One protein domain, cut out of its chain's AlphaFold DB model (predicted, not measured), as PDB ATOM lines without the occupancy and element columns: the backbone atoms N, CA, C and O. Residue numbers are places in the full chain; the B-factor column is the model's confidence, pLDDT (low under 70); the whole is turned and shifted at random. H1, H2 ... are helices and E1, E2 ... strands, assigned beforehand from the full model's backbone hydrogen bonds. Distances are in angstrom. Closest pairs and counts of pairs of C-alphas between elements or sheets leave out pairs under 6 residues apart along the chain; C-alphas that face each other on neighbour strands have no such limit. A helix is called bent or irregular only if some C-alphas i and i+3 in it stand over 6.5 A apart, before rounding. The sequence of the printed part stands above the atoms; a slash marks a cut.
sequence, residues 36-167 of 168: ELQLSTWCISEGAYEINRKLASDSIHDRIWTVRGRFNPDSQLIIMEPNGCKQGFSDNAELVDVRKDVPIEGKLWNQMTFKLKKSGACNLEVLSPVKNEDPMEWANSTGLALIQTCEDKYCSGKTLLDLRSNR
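AT A GLANCE: This is residues 36 to 167 of the 168 residues of an uncharacterized protein of Rugamonas sp. SG757 (UniProt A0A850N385). Picture a twisted wall of six antiparallel strands, with one face covered by the helices H2 and H3 and, on that same side, by a small sheet of E1, E2 and E9; the opposite face is bare. H1 sits at one end of the strands, in the turn after E5. The printed part has 132 residues with three named helices and nine named strands, along the chain E1 E2 E3 E4 E5 H1 E6 E7 E8 H2 E9 H3. The large sheet runs E3 E4 E5 E8 E7 E6, the small one E1 E2 E9, both antiparallel, and the class is mixed, helices and strands. The whole is compact, with a radius of gyration of the C-alphas of 13.6 A and spans of 37 by 31 by 29 A.

HOW THE PARTS SIT: Begin with E1, residues 36 to 38, a hairpin with E2, residues 42 to 45; N 44 and O 37 are within hydrogen-bond range at 2.9 A. E2 is also antiparallel to E9, residues 147 to 149, with N 43 and O 148 at 2.8 A. E2 and E3, residues 48 to 55, meet only through their link. Next read E3, E4, residues 61 to 69, and E5, residues 72 to 82, as a meander, each strand the antiparallel neighbour of the one before; look for N 52 and O 66 at 2.9 A, and N 65 and O 79 at 2.8 A. H1, residues 83 to 86, only grazes the large sheet with these residues. A second meander is E6, residues 94 to 104, E7, residues 107 to 115, and E8, residues 123 to 129; there N 99 and O 111 are 2.8 A apart, and N 112 and O 126 2.8 A. E8 is antiparallel to E5, with N 127 and O 78 at 2.8 A. H2, residues 134 to 145, is on the large sheet at a height of 6.5 A, over E5 and, only just, with 3 C-alphas, over E4; it runs slantwise to the strands, at 33 degrees to E5 on the local plane. Its closest C-alphas to E5 are those of Met 136 and Ser 75, 5.1 A apart. H3, residues 160 to 165, is on the same face at a height of 8.6 A, making two layers, helices on one face of a sheet, with H2. It is only just over E7 and E6, with 3 C-alphas on each, and runs across the strands, at 82 degrees to E6 on the local plane. With residues 141 to 145 alone, H2 touches H3, about perpendicular at 78 degrees; the closest C-alphas, of Ala 145 and Leu 161, are 5.1 A apart. Every O i to N i+4 pair is within hydrogen-bond range in H3; H2 has 3 of 8, with 6 of 9 O i to N i+3 pairs, and H1 is too short for an i+4 pair.

IN THESE COORDINATES: Find C-alpha 36 at (22.802, -34.314, -40.760), where E1 begins. E3 is 20.0 A long, E4 23.6 A and E5 27.1 A; E5 bends by 59 degrees at residue 75. H1 is irregular, only just: C-alphas 83 and 86 are 6.8 A apart. E6 is 23.9 A long and bends by 81 degrees at residue 101; E7 is 24.6 A and E8 19.3 A. H2 runs 17.4 A from C-alpha 134 at (11.408, -19.790, -58.891). H3 ends at C-alpha 165, (23.604, -10.830, -45.186).

THE WHOLE: The two C-alphas farthest apart are those of Gly 106 and Lys 153, 38.8 A. The printed part has no cut, and no link is long. The mean pLDDT of the printed part is 89.1; look for values under 70 at residues 118 to 120 and 132 to 135.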
ATOM      1  N   GLU A  36      23.003 -33.023 -40.100       92.56
ATOM      2  CA  GLU A  36      22.802 -34.314 -40.760       92.56
ATOM      3  C   GLU A  36      24.153 -34.895 -41.192       92.56
ATOM      4  O   GLU A  36      24.418 -36.087 -41.044       92.56
ATOM      5  N   LEU A  37      25.050 -34.021 -41.659       93.56
ATOM      6  CA  LEU A  37      26.415 -34.372 -42.011       93.56
ATOM      7  C   LEU A  37      27.399 -33.385 -41.389       93.56
ATOM      8  O   LEU A  37      27.527 -32.248 -41.843       93.56
ATOM      9  N   GLN A  38      28.135 -33.849 -40.384       91.69
ATOM     10  CA  GLN A  38      29.209 -33.088 -39.760       91.69
ATOM     11  C   GLN A  38      30.541 -33.312 -40.482       91.69
ATOM     12  O   GLN A  38      31.022 -34.441 -40.598       91.69
ATOM     13  N   LEU A  39      31.150 -32.220 -40.940       90.38
ATOM     14  CA  LEU A  39      32.530 -32.178 -41.413       90.38
ATOM     15  C   LEU A  39      33.372 -31.428 -40.370       90.38
ATOM     16  O   LEU A  39      32.860 -30.964 -39.352       90.38
ATOM     17  N   SER A  40      34.688 -31.358 -40.563       88.62
ATOM     18  CA  SER A  40      35.582 -30.831 -39.522       88.62
ATOM     19  C   SER A  40      35.345 -29.346 -39.234       88.62
ATOM     20  O   SER A  40      35.212 -28.953 -38.081       88.62
ATOM     21  N   THR A  41      35.267 -28.524 -40.283       92.25
ATOM     22  CA  THR A  41      35.170 -27.056 -40.178       92.25
ATOM     23  C   THR A  41      33.758 -26.512 -40.410       92.25
ATOM     24  O   THR A  41      33.475 -25.368 -40.057       92.25
ATOM     25  N   TRP A  42      32.867 -27.314 -40.989       93.94
ATOM     26  CA  TRP A  42      31.496 -26.937 -41.334       93.94
ATOM     27  C   TRP A  42      30.583 -28.168 -41.362       93.94
ATOM     28  O   TRP A  42      31.055 -29.300 -41.273       93.94
ATOM     29  N   CYS A  43      29.274 -27.975 -41.468       94.19
ATOM     30  CA  CYS A  43      28.318 -29.068 -41.589       94.19
ATOM     31  C   CYS A  43      27.156 -28.735 -42.522       94.19
ATOM     32  O   CYS A  43      26.923 -27.571 -42.860       94.19
ATOM     33  N   ILE A  44      26.424 -29.781 -42.908       95.44
ATOM     34  CA  ILE A  44      25.116 -29.683 -43.552       95.44
ATOM     35  C   ILE A  44      24.064 -30.038 -42.502       95.44
ATOM     36  O   ILE A  44      24.043 -31.162 -41.993       95.44
ATOM     37  N   SER A  45      23.219 -29.075 -42.155       94.25
ATOM     38  CA  SER A  45      22.082 -29.259 -41.256       94.25
ATOM     39  C   SER A  45      20.961 -30.066 -41.901       94.25
ATOM     40  O   SER A  45      20.820 -30.097 -43.124       94.25
ATOM     41  N   GLU A  46      20.122 -30.659 -41.056       92.06
ATOM     42  CA  GLU A  46      18.905 -31.355 -41.473       92.06
ATOM     43  C   GLU A  46      18.005 -30.478 -42.359       92.06
ATOM     44  O   GLU A  46      17.792 -29.290 -42.093       92.06
ATOM     45  N   GLY A  47      17.423 -31.090 -43.393       89.19
ATOM     46  CA  GLY A  47      16.436 -30.444 -44.269       89.19
ATOM     47  C   GLY A  47      16.751 -30.529 -45.761       89.19
ATOM     48  O   GLY A  47      15.918 -30.130 -46.583       89.19
ATOM     49  N   ALA A  48      17.911 -31.076 -46.127       91.38
ATOM     50  CA  ALA A  48      18.185 -31.458 -47.503       91.38
ATOM     51  C   ALA A  48      17.265 -32.619 -47.937       91.38
ATOM     52  O   ALA A  48      16.799 -33.430 -47.134       91.38
ATOM     53  N   TYR A  49      16.960 -32.677 -49.230       93.25
ATOM     54  CA  TYR A  49      16.360 -33.860 -49.848       93.25
ATOM     55  C   TYR A  49      17.402 -34.938 -50.101       93.25
ATOM     56  O   TYR A  49      17.178 -36.115 -49.849       93.25
ATOM     57  N   GLU A  50      18.525 -34.488 -50.650       95.69
ATOM     58  CA  GLU A  50      19.582 -35.315 -51.188       95.69
ATOM     59  C   GLU A  50      20.904 -34.578 -50.970       95.69
ATOM     60  O   GLU A  50      21.018 -33.383 -51.273       95.69
ATOM     61  N   ILE A  51      21.883 -35.304 -50.432       96.50
ATOM     62  CA  ILE A  51      23.258 -34.852 -50.234       96.50
ATOM     63  C   ILE A  51      24.161 -35.861 -50.939       96.50
ATOM     64  O   ILE A  51      24.334 -36.986 -50.475       96.50
ATOM     65  N   ASN A  52      24.757 -35.452 -52.054       97.25
ATOM     66  CA  ASN A  52      25.685 -36.286 -52.810       97.25
ATOM     67  C   ASN A  52      27.120 -35.811 -52.630       97.25
ATOM     68  O   ASN A  52      27.392 -34.614 -52.669       97.25
ATOM     69  N   ARG A  53      28.045 -36.766 -52.499       96.69
ATOM     70  CA  ARG A  53      29.487 -36.525 -52.387       96.69
ATOM     71  C   ARG A  53      30.222 -37.153 -53.561       96.69
ATOM     72  O   ARG A  53      30.085 -38.352 -53.791       96.69
ATOM     73  N   LYS A  54      31.104 -36.392 -54.204       96.94
ATOM     74  CA  LYS A  54      32.116 -36.917 -55.132       96.94
ATOM     75  C   LYS A  54      33.501 -36.361 -54.809       96.94
ATOM     76  O   LYS A  54      33.611 -35.290 -54.214       96.94
ATOM     77  N   LEU A  55      34.545 -37.091 -55.189       95.81
ATOM     78  CA  LEU A  55      35.908 -36.557 -55.172       95.81
ATOM     79  C   LEU A  55      36.060 -35.534 -56.300       95.81
ATOM     80  O   LEU A  55      35.503 -35.721 -57.384       95.81
ATOM     81  N   ALA A  56      36.786 -34.456 -56.031       94.81
ATOM     82  CA  ALA A  56      37.142 -33.490 -57.057       94.81
ATOM     83  C   ALA A  56      38.321 -33.996 -57.903       94.81
ATOM     84  O   ALA A  56      39.145 -34.785 -57.441       94.81
ATOM     85  N   SER A  57      38.404 -33.533 -59.150       93.94
ATOM     86  CA  SER A  57      39.457 -33.912 -60.106       93.94
ATOM     87  C   SER A  57      40.467 -32.794 -60.386       93.94
ATOM     88  O   SER A  57      41.379 -32.985 -61.184       93.94
ATOM     89  N   ASP A  58      40.313 -31.624 -59.767       91.00
ATOM     90  CA  ASP A  58      41.039 -30.394 -60.112       91.00
ATOM     91  C   ASP A  58      42.280 -30.120 -59.246       91.00
ATOM     92  O   ASP A  58      42.920 -29.084 -59.402       91.00
ATOM     93  N   SER A  59      42.650 -31.043 -58.350       89.94
ATOM     94  CA  SER A  59      43.765 -30.928 -57.382       89.94
ATOM     95  C   SER A  59      43.659 -29.776 -56.368       89.94
ATOM     96  O   SER A  59      44.443 -29.722 -55.420       89.94
ATOM     97  N   ILE A  60      42.698 -28.867 -56.532       91.44
ATOM     98  CA  ILE A  60      42.445 -27.725 -55.648       91.44
ATOM     99  C   ILE A  60      41.461 -28.152 -54.562       91.44
ATOM    100  O   ILE A  60      41.689 -27.939 -53.364       91.44
ATOM    101  N   HIS A  61      40.390 -28.812 -54.992       93.94
ATOM    102  CA  HIS A  61      39.346 -29.328 -54.135       93.94
ATOM    103  C   HIS A  61      39.614 -30.788 -53.765       93.94
ATOM    104  O   HIS A  61      40.244 -31.542 -54.504       93.94
ATOM    105  N   ASP A  62      39.130 -31.188 -52.593       93.19
ATOM    106  CA  ASP A  62      39.064 -32.593 -52.195       93.19
ATOM    107  C   ASP A  62      37.734 -33.207 -52.625       93.19
ATOM    108  O   ASP A  62      37.671 -34.283 -53.222       93.19
ATOM    109  N   ARG A  63      36.642 -32.515 -52.291       95.44
ATOM    110  CA  ARG A  63      35.279 -33.014 -52.452       95.44
ATOM    111  C   ARG A  63      34.395 -31.961 -53.066       95.44
ATOM    112  O   ARG A  63      34.524 -30.770 -52.798       95.44
ATOM    113  N   ILE A  64      33.442 -32.450 -53.838       96.69
ATOM    114  CA  ILE A  64      32.318 -31.671 -54.320       96.69
ATOM    115  C   ILE A  64      31.066 -32.286 -53.713       96.69
ATOM    116  O   ILE A  64      30.825 -33.493 -53.834       96.69
ATOM    117  N   TRP A  65      30.286 -31.440 -53.056       97.31
ATOM    118  CA  TRP A  65      29.014 -31.786 -52.456       97.31
ATOM    119  C   TRP A  65      27.889 -31.146 -53.257       97.31
ATOM    120  O   TRP A  65      27.948 -29.958 -53.564       97.31
ATOM    121  N   THR A  66      26.857 -31.920 -53.568       96.50
ATOM    122  CA  THR A  66      25.631 -31.414 -54.192       96.50
ATOM    123  C   THR A  66      24.493 -31.568 -53.201       96.50
ATOM    124  O   THR A  66      24.220 -32.681 -52.753       96.50
ATOM    125  N   VAL A  67      23.826 -30.461 -52.875       95.88
ATOM    126  CA  VAL A  67      22.709 -30.414 -51.925       95.88
ATOM    127  C   VAL A  67      21.449 -29.964 -52.654       95.88
ATOM    128  O   VAL A  67      21.467 -28.937 -53.337       95.88
ATOM    129  N   ARG A  68      20.355 -30.716 -52.508       94.00
ATOM    130  CA  ARG A  68      19.055 -30.416 -53.138       94.00
ATOM    131  C   ARG A  68      17.952 -30.181 -52.118       94.00
ATOM    132  O   ARG A  68      17.968 -30.758 -51.030       94.00
ATOM    133  N   GLY A  69      16.977 -29.350 -52.479       88.94
ATOM    134  CA  GLY A  69      15.840 -29.018 -51.622       88.94
ATOM    135  C   GLY A  69      14.698 -30.021 -51.724       88.94
ATOM    136  O   GLY A  69      14.320 -30.416 -52.819       88.94
ATOM    137  N   ARG A  70      14.082 -30.383 -50.590       86.38
ATOM    138  CA  ARG A  70      12.955 -31.346 -50.545       86.38
ATOM    139  C   ARG A  70      11.754 -30.922 -51.375       86.38
ATOM    140  O   ARG A  70      11.130 -31.760 -52.011       86.38
ATOM    141  N   PHE A  71      11.455 -29.631 -51.372       84.62
ATOM    142  CA  PHE A  71      10.323 -29.066 -52.104       84.62
ATOM    143  C   PHE A  71      10.728 -28.450 -53.449       84.62
ATOM    144  O   PHE A  71       9.861 -28.007 -54.184       84.62
ATOM    145  N   ASN A  72      12.031 -28.433 -53.764       83.38
ATOM    146  CA  ASN A  72      12.598 -27.875 -54.993       83.38
ATOM    147  C   ASN A  72      13.784 -28.747 -55.451       83.38
ATOM    148  O   ASN A  72      14.934 -28.316 -55.338       83.38
ATOM    149  N   PRO A  73      13.538 -29.988 -55.909       82.75
ATOM    150  CA  PRO A  73      14.598 -30.957 -56.205       82.75
ATOM    151  C   PRO A  73      15.488 -30.540 -57.382       82.75
ATOM    152  O   PRO A  73      16.664 -30.904 -57.418       82.75
ATOM    153  N   ASP A  74      14.960 -29.729 -58.302       85.31
ATOM    154  CA  ASP A  74      15.729 -29.157 -59.411       85.31
ATOM    155  C   ASP A  74      16.714 -28.081 -58.936       85.31
ATOM    156  O   ASP A  74      17.734 -27.825 -59.583       85.31
ATOM    157  N   SER A  75      16.453 -27.473 -57.773       85.69
ATOM    158  CA  SER A  75      17.377 -26.537 -57.150       85.69
ATOM    159  C   SER A  75      18.527 -27.275 -56.499       85.69
ATOM    160  O   SER A  75      18.353 -28.058 -55.566       85.69
ATOM    161  N   GLN A  76      19.731 -26.936 -56.940       91.44
ATOM    162  CA  GLN A  76      20.961 -27.501 -56.414       91.44
ATOM    163  C   GLN A  76      21.878 -26.405 -55.882       91.44
ATOM    164  O   GLN A  76      22.037 -25.356 -56.499       91.44
ATOM    165  N   LEU A  77      22.496 -26.675 -54.741       95.06
ATOM    166  CA  LEU A  77      23.649 -25.950 -54.234       95.06
ATOM    167  C   LEU A  77      24.866 -26.857 -54.410       95.06
ATOM    168  O   LEU A  77      24.811 -28.028 -54.027       95.06
ATOM    169  N   ILE A  78      25.945 -26.340 -54.989       96.75
ATOM    170  CA  ILE A  78      27.205 -27.080 -55.093       96.75
ATOM    171  C   ILE A  78      28.201 -26.461 -54.124       96.75
ATOM    172  O   ILE A  78      28.365 -25.246 -54.091       96.75
ATOM    173  N   ILE A  79      28.868 -27.295 -53.338       97.19
ATOM    174  CA  ILE A  79      29.881 -26.882 -52.371       97.19
ATOM    175  C   ILE A  79      31.179 -27.584 -52.744       97.19
ATOM    176  O   ILE A  79      31.229 -28.812 -52.808       97.19
ATOM    177  N   MET A  80      32.224 -26.812 -52.999       96.50
ATOM    178  CA  MET A  80      33.541 -27.308 -53.367       96.50
ATOM    179  C   MET A  80      34.460 -27.122 -52.158       96.50
ATOM    180  O   MET A  80      34.795 -26.008 -51.754       96.50
ATOM    181  N   GLU A  81      34.797 -28.240 -51.521       94.75
ATOM    182  CA  GLU A  81      35.588 -28.285 -50.298       94.75
ATOM    183  C   GLU A  81      37.081 -28.367 -50.652       94.75
ATOM    184  O   GLU A  81      37.505 -29.379 -51.220       94.75
ATOM    185  N   PRO A  82      37.905 -27.354 -50.328       91.81
ATOM    186  CA  PRO A  82      39.339 -27.401 -50.581       91.81
ATOM    187  C   PRO A  82      40.053 -28.380 -49.644       91.81
ATOM    188  O   PRO A  82      39.607 -28.664 -48.529       91.81
ATOM    189  N   ASN A  83      41.238 -28.829 -50.058       86.56
ATOM    190  CA  ASN A  83      42.046 -29.807 -49.319       86.56
ATOM    191  C   ASN A  83      42.337 -29.435 -47.841       86.56
ATOM    192  O   ASN A  83      42.519 -30.327 -47.009       86.56
ATOM    193  N   GLY A  84      42.343 -28.145 -47.481       81.94
ATOM    194  CA  GLY A  84      42.653 -27.656 -46.128       81.94
ATOM    195  C   GLY A  84      41.480 -27.586 -45.131       81.94
ATOM    196  O   GLY A  84      41.684 -27.218 -43.966       81.94
ATOM    197  N   CYS A  85      40.259 -27.963 -45.530       86.81
ATOM    198  CA  CYS A  85      39.080 -27.927 -44.648       86.81
ATOM    199  C   CYS A  85      38.937 -29.139 -43.706       86.81
ATOM    200  O   CYS A  85      38.138 -29.090 -42.771       86.81
ATOM    201  N   LYS A  86      39.747 -30.191 -43.893       83.38
ATOM    202  CA  LYS A  86      39.643 -31.485 -43.186       83.38
ATOM    203  C   LYS A  86      40.147 -31.514 -41.741       83.38
ATOM    204  O   LYS A  86      40.072 -32.553 -41.094       83.38
ATOM    205  N   GLN A  87      40.771 -30.447 -41.255       78.38
ATOM    206  CA  GLN A  87      41.483 -30.479 -39.973       78.38
ATOM    207  C   GLN A  87      40.992 -29.381 -39.045       78.38
ATOM    208  O   GLN A  87      41.112 -28.211 -39.380       78.38
ATOM    209  N   GLY A  88      40.517 -29.746 -37.859       80.62
ATOM    210  CA  GLY A  88      40.117 -28.787 -36.830       80.62
ATOM    211  C   GLY A  88      38.835 -28.019 -37.151       80.62
ATOM    212  O   GLY A  88      38.192 -28.246 -38.174       80.62
ATOM    213  N   PHE A  89      38.488 -27.118 -36.241       83.31
ATOM    214  CA  PHE A  89      37.247 -26.351 -36.249       83.31
ATOM    215  C   PHE A  89      37.427 -24.984 -36.926       83.31
ATOM    216  O   PHE A  89      38.551 -24.547 -37.192       83.31
ATOM    217  N   SER A  90      36.310 -24.336 -37.245       82.25
ATOM    218  CA  SER A  90      36.249 -22.973 -37.773       82.25
ATOM    219  C   SER A  90      36.133 -21.996 -36.608       82.25
ATOM    220  O   SER A  90      35.096 -21.936 -35.959       82.25
ATOM    221  N   ASP A  91      37.175 -21.204 -36.365       77.06
ATOM    222  CA  ASP A  91      37.178 -20.145 -35.348       77.06
ATOM    223  C   ASP A  91      36.498 -18.852 -35.826       77.06
ATOM    224  O   ASP A  91      36.094 -18.012 -35.025       77.06
ATOM    225  N   ASN A  92      36.397 -18.669 -37.142       83.31
ATOM    226  CA  ASN A  92      35.804 -17.496 -37.762       83.31
ATOM    227  C   ASN A  92      35.303 -17.842 -39.163       83.31
ATOM    228  O   ASN A  92      35.939 -18.617 -39.872       83.31
ATOM    229  N   ALA A  93      34.220 -17.201 -39.587       89.56
ATOM    230  CA  ALA A  93      33.698 -17.346 -40.930       89.56
ATOM    231  C   ALA A  93      33.329 -15.995 -41.544       89.56
ATOM    232  O   ALA A  93      32.661 -15.173 -40.915       89.56
ATOM    233  N   GLU A  94      33.750 -15.770 -42.786       93.44
ATOM    234  CA  GLU A  94      33.498 -14.535 -43.525       93.44
ATOM    235  C   GLU A  94      33.269 -14.803 -45.019       93.44
ATOM    236  O   GLU A  94      33.906 -15.666 -45.620       93.44
ATOM    237  N   LEU A  95      32.362 -14.044 -45.640       94.88
ATOM    238  CA  LEU A  95      32.206 -14.028 -47.095       94.88
ATOM    239  C   LEU A  95      33.282 -13.119 -47.705       94.88
ATOM    240  O   LEU A  95      33.222 -11.893 -47.553       94.88
ATOM    241  N   VAL A  96      34.253 -13.700 -48.413       95.31
ATOM    242  CA  VAL A  96      35.404 -12.964 -48.965       95.31
ATOM    243  C   VAL A  96      35.218 -12.551 -50.418       95.31
ATOM    244  O   VAL A  96      35.663 -11.466 -50.790       95.31
ATOM    245  N   ASP A  97      34.499 -13.334 -51.219       96.19
ATOM    246  CA  ASP A  97      34.293 -13.029 -52.637       96.19
ATOM    247  C   ASP A  97      32.925 -13.500 -53.141       96.19
ATOM    248  O   ASP A  97      32.364 -14.474 -52.635       96.19
ATOM    249  N   VAL A  98      32.390 -12.783 -54.131       95.88
ATOM    250  CA  VAL A  98      31.170 -13.142 -54.861       95.88
ATOM    251  C   VAL A  98      31.373 -12.825 -56.336       95.88
ATOM    252  O   VAL A  98      31.387 -11.662 -56.737       95.88
ATOM    253  N   ARG A  99      31.441 -13.871 -57.156       96.56
ATOM    254  CA  ARG A  99      31.502 -13.785 -58.616       96.56
ATOM    255  C   ARG A  99      30.156 -14.209 -59.186       96.56
ATOM    256  O   ARG A  99      29.664 -15.285 -58.868       96.56
ATOM    257  N   LYS A 100      29.537 -13.349 -59.989       94.75
ATOM    258  CA  LYS A 100      28.232 -13.614 -60.612       94.75
ATOM    259  C   LYS A 100      28.412 -14.163 -62.020       94.75
ATOM    260  O   LYS A 100      29.434 -13.891 -62.646       94.75
ATOM    261  N   ASP A 101      27.413 -14.905 -62.490       94.25
ATOM    262  CA  ASP A 101      27.311 -15.407 -63.867       94.25
ATOM    263  C   ASP A 101      28.562 -16.163 -64.356       94.25
ATOM    264  O   ASP A 101      28.966 -16.071 -65.513       94.25
ATOM    265  N   VAL A 102      29.189 -16.932 -63.460       95.25
ATOM    266  CA  VAL A 102      30.365 -17.753 -63.757       95.25
ATOM    267  C   VAL A 102      29.935 -18.956 -64.605       95.25
ATOM    268  O   VAL A 102      29.101 -19.745 -64.148       95.25
ATOM    269  N   PRO A 103      30.482 -19.134 -65.821       94.62
ATOM    270  CA  PRO A 103      30.138 -20.260 -66.676       94.62
ATOM    271  C   PRO A 103      30.881 -21.524 -66.231       94.62
ATOM    272  O   PRO A 103      32.107 -21.590 -66.285       94.62
ATOM    273  N   ILE A 104      30.138 -22.550 -65.815       91.19
ATOM    274  CA  ILE A 104      30.669 -23.855 -65.394       91.19
ATOM    275  C   ILE A 104      29.804 -24.946 -66.022       91.19
ATOM    276  O   ILE A 104      28.589 -24.966 -65.826       91.19
ATOM    277  N   GLU A 105      30.429 -25.841 -66.794       89.25
ATOM    278  CA  GLU A 105      29.756 -26.967 -67.468       89.25
ATOM    279  C   GLU A 105      28.516 -26.536 -68.284       89.25
ATOM    280  O   GLU A 105      27.484 -27.203 -68.301       89.25
ATOM    281  N   GLY A 106      28.594 -25.375 -68.947       90.12
ATOM    282  CA  GLY A 106      27.503 -24.834 -69.768       90.12
ATOM    283  C   GLY A 106      26.345 -24.203 -68.983       90.12
ATOM    284  O   GLY A 106      25.342 -23.830 -69.586       90.12
ATOM    285  N   LYS A 107      26.469 -24.053 -67.659       90.12
ATOM    286  CA  LYS A 107      25.500 -23.361 -66.795       90.12
ATOM    287  C   LYS A 107      26.127 -22.119 -66.170       90.12
ATOM    288  O   LYS A 107      27.333 -22.078 -65.944       90.12
ATOM    289  N   LEU A 108      25.302 -21.118 -65.873       92.25
ATOM    290  CA  LEU A 108      25.726 -19.924 -65.144       92.25
ATOM    291  C   LEU A 108      25.512 -20.115 -63.644       92.25
ATOM    292  O   LEU A 108      24.477 -20.635 -63.215       92.25
ATOM    293  N   TRP A 109      26.479 -19.655 -62.855       94.12
ATOM    294  CA  TRP A 109      26.483 -19.779 -61.403       94.12
ATOM    295  C   TRP A 109      26.904 -18.479 -60.726       94.12
ATOM    296  O   TRP A 109      27.771 -17.755 -61.206       94.12
ATOM    297  N   ASN A 110      26.345 -18.220 -59.549       94.19
ATOM    298  CA  ASN A 110      26.952 -17.323 -58.581       94.19
ATOM    299  C   ASN A 110      27.926 -18.137 -57.736       94.19
ATOM    300  O   ASN A 110      27.517 -19.032 -56.997       94.19
ATOM    301  N   GLN A 111      29.207 -17.818 -57.832       96.69
ATOM    302  CA  GLN A 111      30.233 -18.399 -56.989       96.69
ATOM    303  C   GLN A 111      30.494 -17.491 -55.789       96.69
ATOM    304  O   GLN A 111      30.856 -16.327 -55.940       96.69
ATOM    305  N   MET A 112      30.336 -18.038 -54.594       97.06
ATOM    306  CA  MET A 112      30.643 -17.383 -53.329       97.06
ATOM    307  C   MET A 112      31.826 -18.087 -52.681       97.06
ATOM    308  O   MET A 112      31.854 -19.314 -52.633       97.06
ATOM    309  N   THR A 113      32.764 -17.322 -52.137       96.25
ATOM    310  CA  THR A 113      33.896 -17.879 -51.394       96.25
ATOM    311  C   THR A 113      33.779 -17.474 -49.934       96.25
ATOM    312  O   THR A 113      33.818 -16.288 -49.600       96.25
ATOM    313  N   PHE A 114      33.638 -18.466 -49.061       95.06
ATOM    314  CA  PHE A 114      33.549 -18.293 -47.619       95.06
ATOM    315  C   PHE A 114      34.840 -18.766 -46.969       95.06
ATOM    316  O   PHE A 114      35.208 -19.933 -47.056       95.06
ATOM    317  N   LYS A 115      35.529 -17.870 -46.281       93.69
ATOM    318  CA  LYS A 115      36.713 -18.216 -45.507       93.69
ATOM    319  C   LYS A 115      36.274 -18.652 -44.118       93.69
ATOM    320  O   LYS A 115      35.726 -17.836 -43.390       93.69
ATOM    321  N   LEU A 116      36.514 -19.915 -43.770       91.00
ATOM    322  CA  LEU A 116      36.083 -20.556 -42.515       91.00
ATOM    323  C   LEU A 116      37.211 -20.690 -41.479       91.00
ATOM    324  O   LEU A 116      37.079 -21.357 -40.462       91.00
ATOM    325  N   LYS A 117      38.384 -20.130 -41.764       82.12
ATOM    326  CA  LYS A 117      39.493 -20.063 -40.811       82.12
ATOM    327  C   LYS A 117      40.207 -18.752 -40.971       82.12
ATOM    328  O   LYS A 117      40.473 -18.330 -42.099       82.12
ATOM    329  N   LYS A 118      40.668 -18.175 -39.862       68.38
ATOM    330  CA  LYS A 118      41.494 -16.963 -39.912       68.38
ATOM    331  C   LYS A 118      42.747 -17.135 -40.784       68.38
ATOM    332  O   LYS A 118      43.121 -16.200 -41.490       68.38
ATOM    333  N   SER A 119      43.334 -18.338 -40.798       67.44
ATOM    334  CA  SER A 119      44.514 -18.679 -41.608       67.44
ATOM    335  C   SER A 119      44.263 -18.742 -43.120       67.44
ATOM    336  O   SER A 119      45.225 -18.818 -43.875       67.44
ATOM    337  N   GLY A 120      43.006 -18.745 -43.584       66.81
ATOM    338  CA  GLY A 120      42.674 -18.871 -45.010       66.81
ATOM    339  C   GLY A 120      42.881 -20.273 -45.594       66.81
ATOM    340  O   GLY A 120      42.680 -20.471 -46.786       66.81
ATOM    341  N   ALA A 121      43.238 -21.262 -44.768       76.69
ATOM    342  CA  ALA A 121      43.451 -22.644 -45.209       76.69
ATOM    343  C   ALA A 121      42.154 -23.372 -45.621       76.69
ATOM    344  O   ALA A 121      42.211 -24.445 -46.212       76.69
ATOM    345  N   CYS A 122      40.988 -22.816 -45.289       89.69
ATOM    346  CA  CYS A 122      39.687 -23.383 -45.621       89.69
ATOM    347  C   CYS A 122      38.790 -22.286 -46.200       89.69
ATOM    348  O   CYS A 122      38.052 -21.620 -45.473       89.69
ATOM    349  N   ASN A 123      38.917 -22.077 -47.509       93.12
ATOM    350  CA  ASN A 123      38.049 -21.201 -48.287       93.12
ATOM    351  C   ASN A 123      37.026 -22.072 -49.014       93.12
ATOM    352  O   ASN A 123      37.321 -22.644 -50.058       93.12
ATOM    353  N   LEU A 124      35.849 -22.224 -48.423       95.12
ATOM    354  CA  LEU A 124      34.765 -23.002 -48.990       95.12
ATOM    355  C   LEU A 124      34.166 -22.246 -50.176       95.12
ATOM    356  O   LEU A 124      33.682 -21.122 -50.018       95.12
ATOM    357  N   GLU A 125      34.181 -22.858 -51.354       96.56
ATOM    358  CA  GLU A 125      33.540 -22.282 -52.530       96.56
ATOM    359  C   GLU A 125      32.140 -22.867 -52.681       96.56
ATOM    360  O   GLU A 125      31.931 -24.075 -52.587       96.56
ATOM    361  N   VAL A 126      31.156 -22.004 -52.899       97.31
ATOM    362  CA  VAL A 126      29.755 -22.390 -53.017       97.31
ATOM    363  C   VAL A 126      29.199 -21.821 -54.305       97.31
ATOM    364  O   VAL A 126      29.192 -20.608 -54.504       97.31
ATOM    365  N   LEU A 127      28.712 -22.703 -55.170       96.06
ATOM    366  CA  LEU A 127      28.018 -22.340 -56.392       96.06
ATOM    367  C   LEU A 127      26.518 -22.401 -56.126       96.06
ATOM    368  O   LEU A 127      25.960 -23.472 -55.860       96.06
ATOM    369  N   SER A 128      25.861 -21.250 -56.215       93.88
ATOM    370  CA  SER A 128      24.408 -21.170 -56.272       93.88
ATOM    371  C   SER A 128      23.958 -20.821 -57.692       93.88
ATOM    372  O   SER A 128      24.622 -20.046 -58.383       93.88
ATOM    373  N   PRO A 129      22.853 -21.395 -58.177       90.06
ATOM    374  CA  PRO A 129      22.325 -21.076 -59.493       90.06
ATOM    375  C   PRO A 129      21.940 -19.595 -59.568       90.06
ATOM    376  O   PRO A 129      21.552 -18.979 -58.562       90.06
ATOM    377  N   VAL A 130      22.048 -19.014 -60.766       87.00
ATOM    378  CA  VAL A 130      21.555 -17.653 -61.015       87.00
ATOM    379  C   VAL A 130      20.036 -17.638 -60.825       87.00
ATOM    380  O   VAL A 130      19.344 -18.609 -61.138       87.00
ATOM    381  N   LYS A 131      19.521 -16.553 -60.239       74.25
ATOM    382  CA  LYS A 131      18.096 -16.359 -59.944       74.25
ATOM    383  C   LYS A 131      17.318 -16.084 -61.232       74.25
ATOM    384  O   LYS A 131      16.885 -14.961 -61.461       74.25
ATOM    385  N   ASN A 132      17.189 -17.094 -62.080       66.00
ATOM    386  CA  ASN A 132      16.507 -16.947 -63.361       66.00
ATOM    387  C   ASN A 132      15.066 -17.473 -63.276       66.00
ATOM    388  O   ASN A 132      14.235 -17.038 -64.064       66.00
ATOM    389  N   GLU A 133      14.758 -18.346 -62.302       60.28
ATOM    390  CA  GLU A 133      13.445 -18.983 -62.105       60.28
ATOM    391  C   GLU A 133      13.199 -19.359 -60.622       60.28
ATOM    392  O   GLU A 133      14.148 -19.524 -59.848       60.28
ATOM    393  N   ASP A 134      11.924 -19.524 -60.250       65.12
ATOM    394  CA  ASP A 134      11.408 -19.790 -58.891       65.12
ATOM    395  C   ASP A 134      12.075 -20.979 -58.148       65.12
ATOM    396  O   ASP A 134      12.494 -20.804 -57.000       65.12
ATOM    397  N   PRO A 135      12.329 -22.163 -58.764       62.00
ATOM    398  CA  PRO A 135      12.967 -23.257 -58.027       62.00
ATOM    399  C   PRO A 135      14.371 -22.883 -57.521       62.00
ATOM    400  O   PRO A 135      14.767 -23.329 -56.447       62.00
ATOM    401  N   MET A 136      15.107 -22.009 -58.221       76.12
ATOM    402  CA  MET A 136      16.481 -21.615 -57.867       76.12
ATOM    403  C   MET A 136      16.563 -20.679 -56.652       76.12
ATOM    404  O   MET A 136      17.659 -20.459 -56.110       76.12
ATOM    405  N   GLU A 137      15.435 -20.117 -56.200       80.00
ATOM    406  CA  GLU A 137      15.397 -19.305 -54.984       80.00
ATOM    407  C   GLU A 137      15.855 -20.127 -53.779       80.00
ATOM    408  O   GLU A 137      16.651 -19.634 -52.975       80.00
ATOM    409  N   TRP A 138      15.432 -21.394 -53.705       88.50
ATOM    410  CA  TRP A 138      15.743 -22.275 -52.585       88.50
ATOM    411  C   TRP A 138      17.246 -22.341 -52.312       88.50
ATOM    412  O   TRP A 138      17.665 -22.126 -51.176       88.50
ATOM    413  N   ALA A 139      18.074 -22.572 -53.338       83.69
ATOM    414  CA  ALA A 139      19.525 -22.664 -53.159       83.69
ATOM    415  C   ALA A 139      20.114 -21.356 -52.610       83.69
ATOM    416  O   ALA A 139      21.040 -21.375 -51.804       83.69
ATOM    417  N   ASN A 140      19.547 -20.217 -53.008       85.81
ATOM    418  CA  ASN A 140      19.987 -18.891 -52.597       85.81
ATOM    419  C   ASN A 140      19.422 -18.439 -51.239       85.81
ATOM    420  O   ASN A 140      19.834 -17.381 -50.757       85.81
ATOM    421  N   SER A 141      18.501 -19.178 -50.627       88.19
ATOM    422  CA  SER A 141      17.918 -18.876 -49.317       88.19
ATOM    423  C   SER A 141      18.115 -20.062 -48.374       88.19
ATOM    424  O   SER A 141      19.142 -20.154 -47.699       88.19
ATOM    425  N   THR A 142      17.167 -20.992 -48.368       90.38
ATOM    426  CA  THR A 142      17.141 -22.171 -47.506       90.38
ATOM    427  C   THR A 142      18.389 -23.028 -47.677       90.38
ATOM    428  O   THR A 142      18.965 -23.424 -46.674       90.38
ATOM    429  N   GLY A 143      18.856 -23.254 -48.907       92.50
ATOM    430  CA  GLY A 143      20.051 -24.052 -49.190       92.50
ATOM    431  C   GLY A 143      21.298 -23.511 -48.490       92.50
ATOM    432  O   GLY A 143      21.955 -24.246 -47.761       92.50
ATOM    433  N   LEU A 144      21.587 -22.211 -48.621       94.50
ATOM    434  CA  LEU A 144      22.691 -21.574 -47.886       94.50
ATOM    435  C   LEU A 144      22.495 -21.605 -46.364       94.50
ATOM    436  O   LEU A 144      23.475 -21.676 -45.626       94.50
ATOM    437  N   ALA A 145      21.250 -21.560 -45.886       93.88
ATOM    438  CA  ALA A 145      20.940 -21.655 -44.461       93.88
ATOM    439  C   ALA A 145      21.130 -23.070 -43.880       93.88
ATOM    440  O   ALA A 145      21.124 -23.220 -42.655       93.88
ATOM    441  N   LEU A 146      21.271 -24.098 -44.726       94.25
ATOM    442  CA  LEU A 146      21.618 -25.455 -44.294       94.25
ATOM    443  C   LEU A 146      23.117 -25.621 -44.046       94.25
ATOM    444  O   LEU A 146      23.515 -26.597 -43.424       94.25
ATOM    445  N   ILE A 147      23.956 -24.710 -44.536       95.31
ATOM    446  CA  ILE A 147      25.406 -24.838 -44.412       95.31
ATOM    447  C   ILE A 147      25.872 -23.983 -43.243       95.31
ATOM    448  O   ILE A 147      25.667 -22.768 -43.242       95.31
ATOM    449  N   GLN A 148      26.477 -24.622 -42.245       93.31
ATOM    450  CA  GLN A 148      26.815 -24.002 -40.961       93.31
ATOM    451  C   GLN A 148      28.279 -24.219 -40.604       93.31
ATOM    452  O   GLN A 148      28.863 -25.243 -40.955       93.31
ATOM    453  N   THR A 149      28.880 -23.268 -39.895       92.56
ATOM    454  CA  THR A 149      30.254 -23.405 -39.400       92.56
ATOM    455  C   THR A 149      30.314 -24.245 -38.127       92.56
ATOM    456  O   THR A 149      29.397 -24.232 -37.303       92.56
ATOM    457  N   CYS A 150      31.418 -24.977 -37.956       90.06
ATOM    458  CA  CYS A 150      31.697 -25.723 -36.733       90.06
ATOM    459  C   CYS A 150      32.634 -24.928 -35.827       90.06
ATOM    460  O   CYS A 150      33.846 -24.956 -36.029       90.06
ATOM    461  N   GLU A 151      32.057 -24.215 -34.858       84.38
ATOM    462  CA  GLU A 151      32.770 -23.592 -33.740       84.38
ATOM    463  C   GLU A 151      32.871 -24.655 -32.635       84.38
ATOM    464  O   GLU A 151      31.919 -24.901 -31.901       84.38
ATOM    465  N   ASP A 152      34.004 -25.356 -32.579       80.19
ATOM    466  CA  ASP A 152      34.226 -26.574 -31.785       80.19
ATOM    467  C   ASP A 152      33.495 -27.828 -32.307       80.19
ATOM    468  O   ASP A 152      33.116 -27.950 -33.473       80.19
ATOM    469  N   LYS A 153      33.327 -28.823 -31.424       76.94
ATOM    470  CA  LYS A 153      32.701 -30.119 -31.725       76.94
ATOM    471  C   LYS A 153      31.219 -30.018 -32.102       76.94
ATOM    472  O   LYS A 153      30.648 -31.014 -32.543       76.94
ATOM    473  N   TYR A 154      30.607 -28.853 -31.913       81.75
ATOM    474  CA  TYR A 154      29.217 -28.579 -32.246       81.75
ATOM    475  C   TYR A 154      29.174 -27.562 -33.384       81.75
ATOM    476  O   TYR A 154      29.757 -26.489 -33.278       81.75
ATOM    477  N   CYS A 155      28.461 -27.858 -34.467       85.06
ATOM    478  CA  CYS A 155      28.285 -26.876 -35.536       85.06
ATOM    479  C   CYS A 155      27.050 -26.029 -35.292       85.06
ATOM    480  O   CYS A 155      26.034 -26.145 -35.960       85.06
ATOM    481  N   SER A 156      27.171 -25.197 -34.265       86.12
ATOM    482  CA  SER A 156      26.197 -24.184 -33.873       86.12
ATOM    483  C   SER A 156      26.622 -22.775 -34.296       86.12
ATOM    484  O   SER A 156      26.091 -21.798 -33.771       86.12
ATOM    485  N   GLY A 157      27.616 -22.663 -35.181       87.19
ATOM    486  CA  GLY A 157      28.110 -21.383 -35.668       87.19
ATOM    487  C   GLY A 157      27.177 -20.745 -36.701       87.19
ATOM    488  O   GLY A 157      26.053 -21.191 -36.944       87.19
ATOM    489  N   LYS A 158      27.648 -19.663 -37.326       90.88
ATOM    490  CA  LYS A 158      26.875 -18.917 -38.331       90.88
ATOM    491  C   LYS A 158      26.568 -19.774 -39.558       90.88
ATOM    492  O   LYS A 158      27.403 -20.554 -40.022       90.88
ATOM    493  N   THR A 159      25.391 -19.562 -40.143       93.81
ATOM    494  CA  THR A 159      25.073 -20.138 -41.453       93.81
ATOM    495  C   THR A 159      25.714 -19.319 -42.573       93.81
ATOM    496  O   THR A 159      25.961 -18.117 -42.422       93.81
ATOM    497  N   LEU A 160      25.937 -19.920 -43.743       94.50
ATOM    498  CA  LEU A 160      26.445 -19.172 -44.901       94.50
ATOM    499  C   LEU A 160      25.477 -18.063 -45.350       94.50
ATOM    500  O   LEU A 160      25.907 -17.031 -45.874       94.50
ATOM    501  N   LEU A 161      24.172 -18.231 -45.103       94.31
ATOM    502  CA  LEU A 161      23.173 -17.191 -45.351       94.31
ATOM    503  C   LEU A 161      23.370 -15.965 -44.440       94.31
ATOM    504  O   LEU A 161      23.273 -14.827 -44.918       94.31
ATOM    505  N   ASP A 162      23.681 -16.179 -43.160       92.88
ATOM    506  CA  ASP A 162      23.953 -15.092 -42.208       92.88
ATOM    507  C   ASP A 162      25.199 -14.311 -42.629       92.88
ATOM    508  O   ASP A 162      25.201 -13.079 -42.658       92.88
ATOM    509  N   LEU A 163      26.249 -15.031 -43.035       90.75
ATOM    510  CA  LEU A 163      27.503 -14.442 -43.508       90.75
ATOM    511  C   LEU A 163      27.306 -13.582 -44.756       90.75
ATOM    512  O   LEU A 163      27.905 -12.513 -44.868       90.75
ATOM    513  N   ARG A 164      26.430 -14.008 -45.672       90.06
ATOM    514  CA  ARG A 164      26.090 -13.228 -46.867       90.06
ATOM    515  C   ARG A 164      25.351 -11.932 -46.532       90.06
ATOM    516  O   ARG A 164      25.557 -10.921 -47.198       90.06
ATOM    517  N   SER A 165      24.488 -11.954 -45.520       85.50
ATOM    518  CA  SER A 165      23.604 -10.830 -45.186       85.50
ATOM    519  C   SER A 165      24.326  -9.665 -44.492       85.50
ATOM    520  O   SER A 165      23.841  -8.537 -44.533       85.50
ATOM    521  N   ASN A 166      25.501  -9.915 -43.908       77.12
ATOM    522  CA  ASN A 166      26.284  -8.931 -43.149       77.12
ATOM    523  C   ASN A 166      27.129  -7.968 -44.007       77.12
ATOM    524  O   ASN A 166      27.851  -7.147 -43.453       77.12
ATOM    525  N   ARG A 167      27.056  -8.043 -45.341       70.44
ATOM    526  CA  ARG A 167      27.864  -7.225 -46.268       70.44
ATOM    527  C   ARG A 167      27.165  -5.947 -46.768       70.44
ATOM    528  O   ARG A 167      27.425  -5.520 -47.893       70.44
TER     529      ARG A 167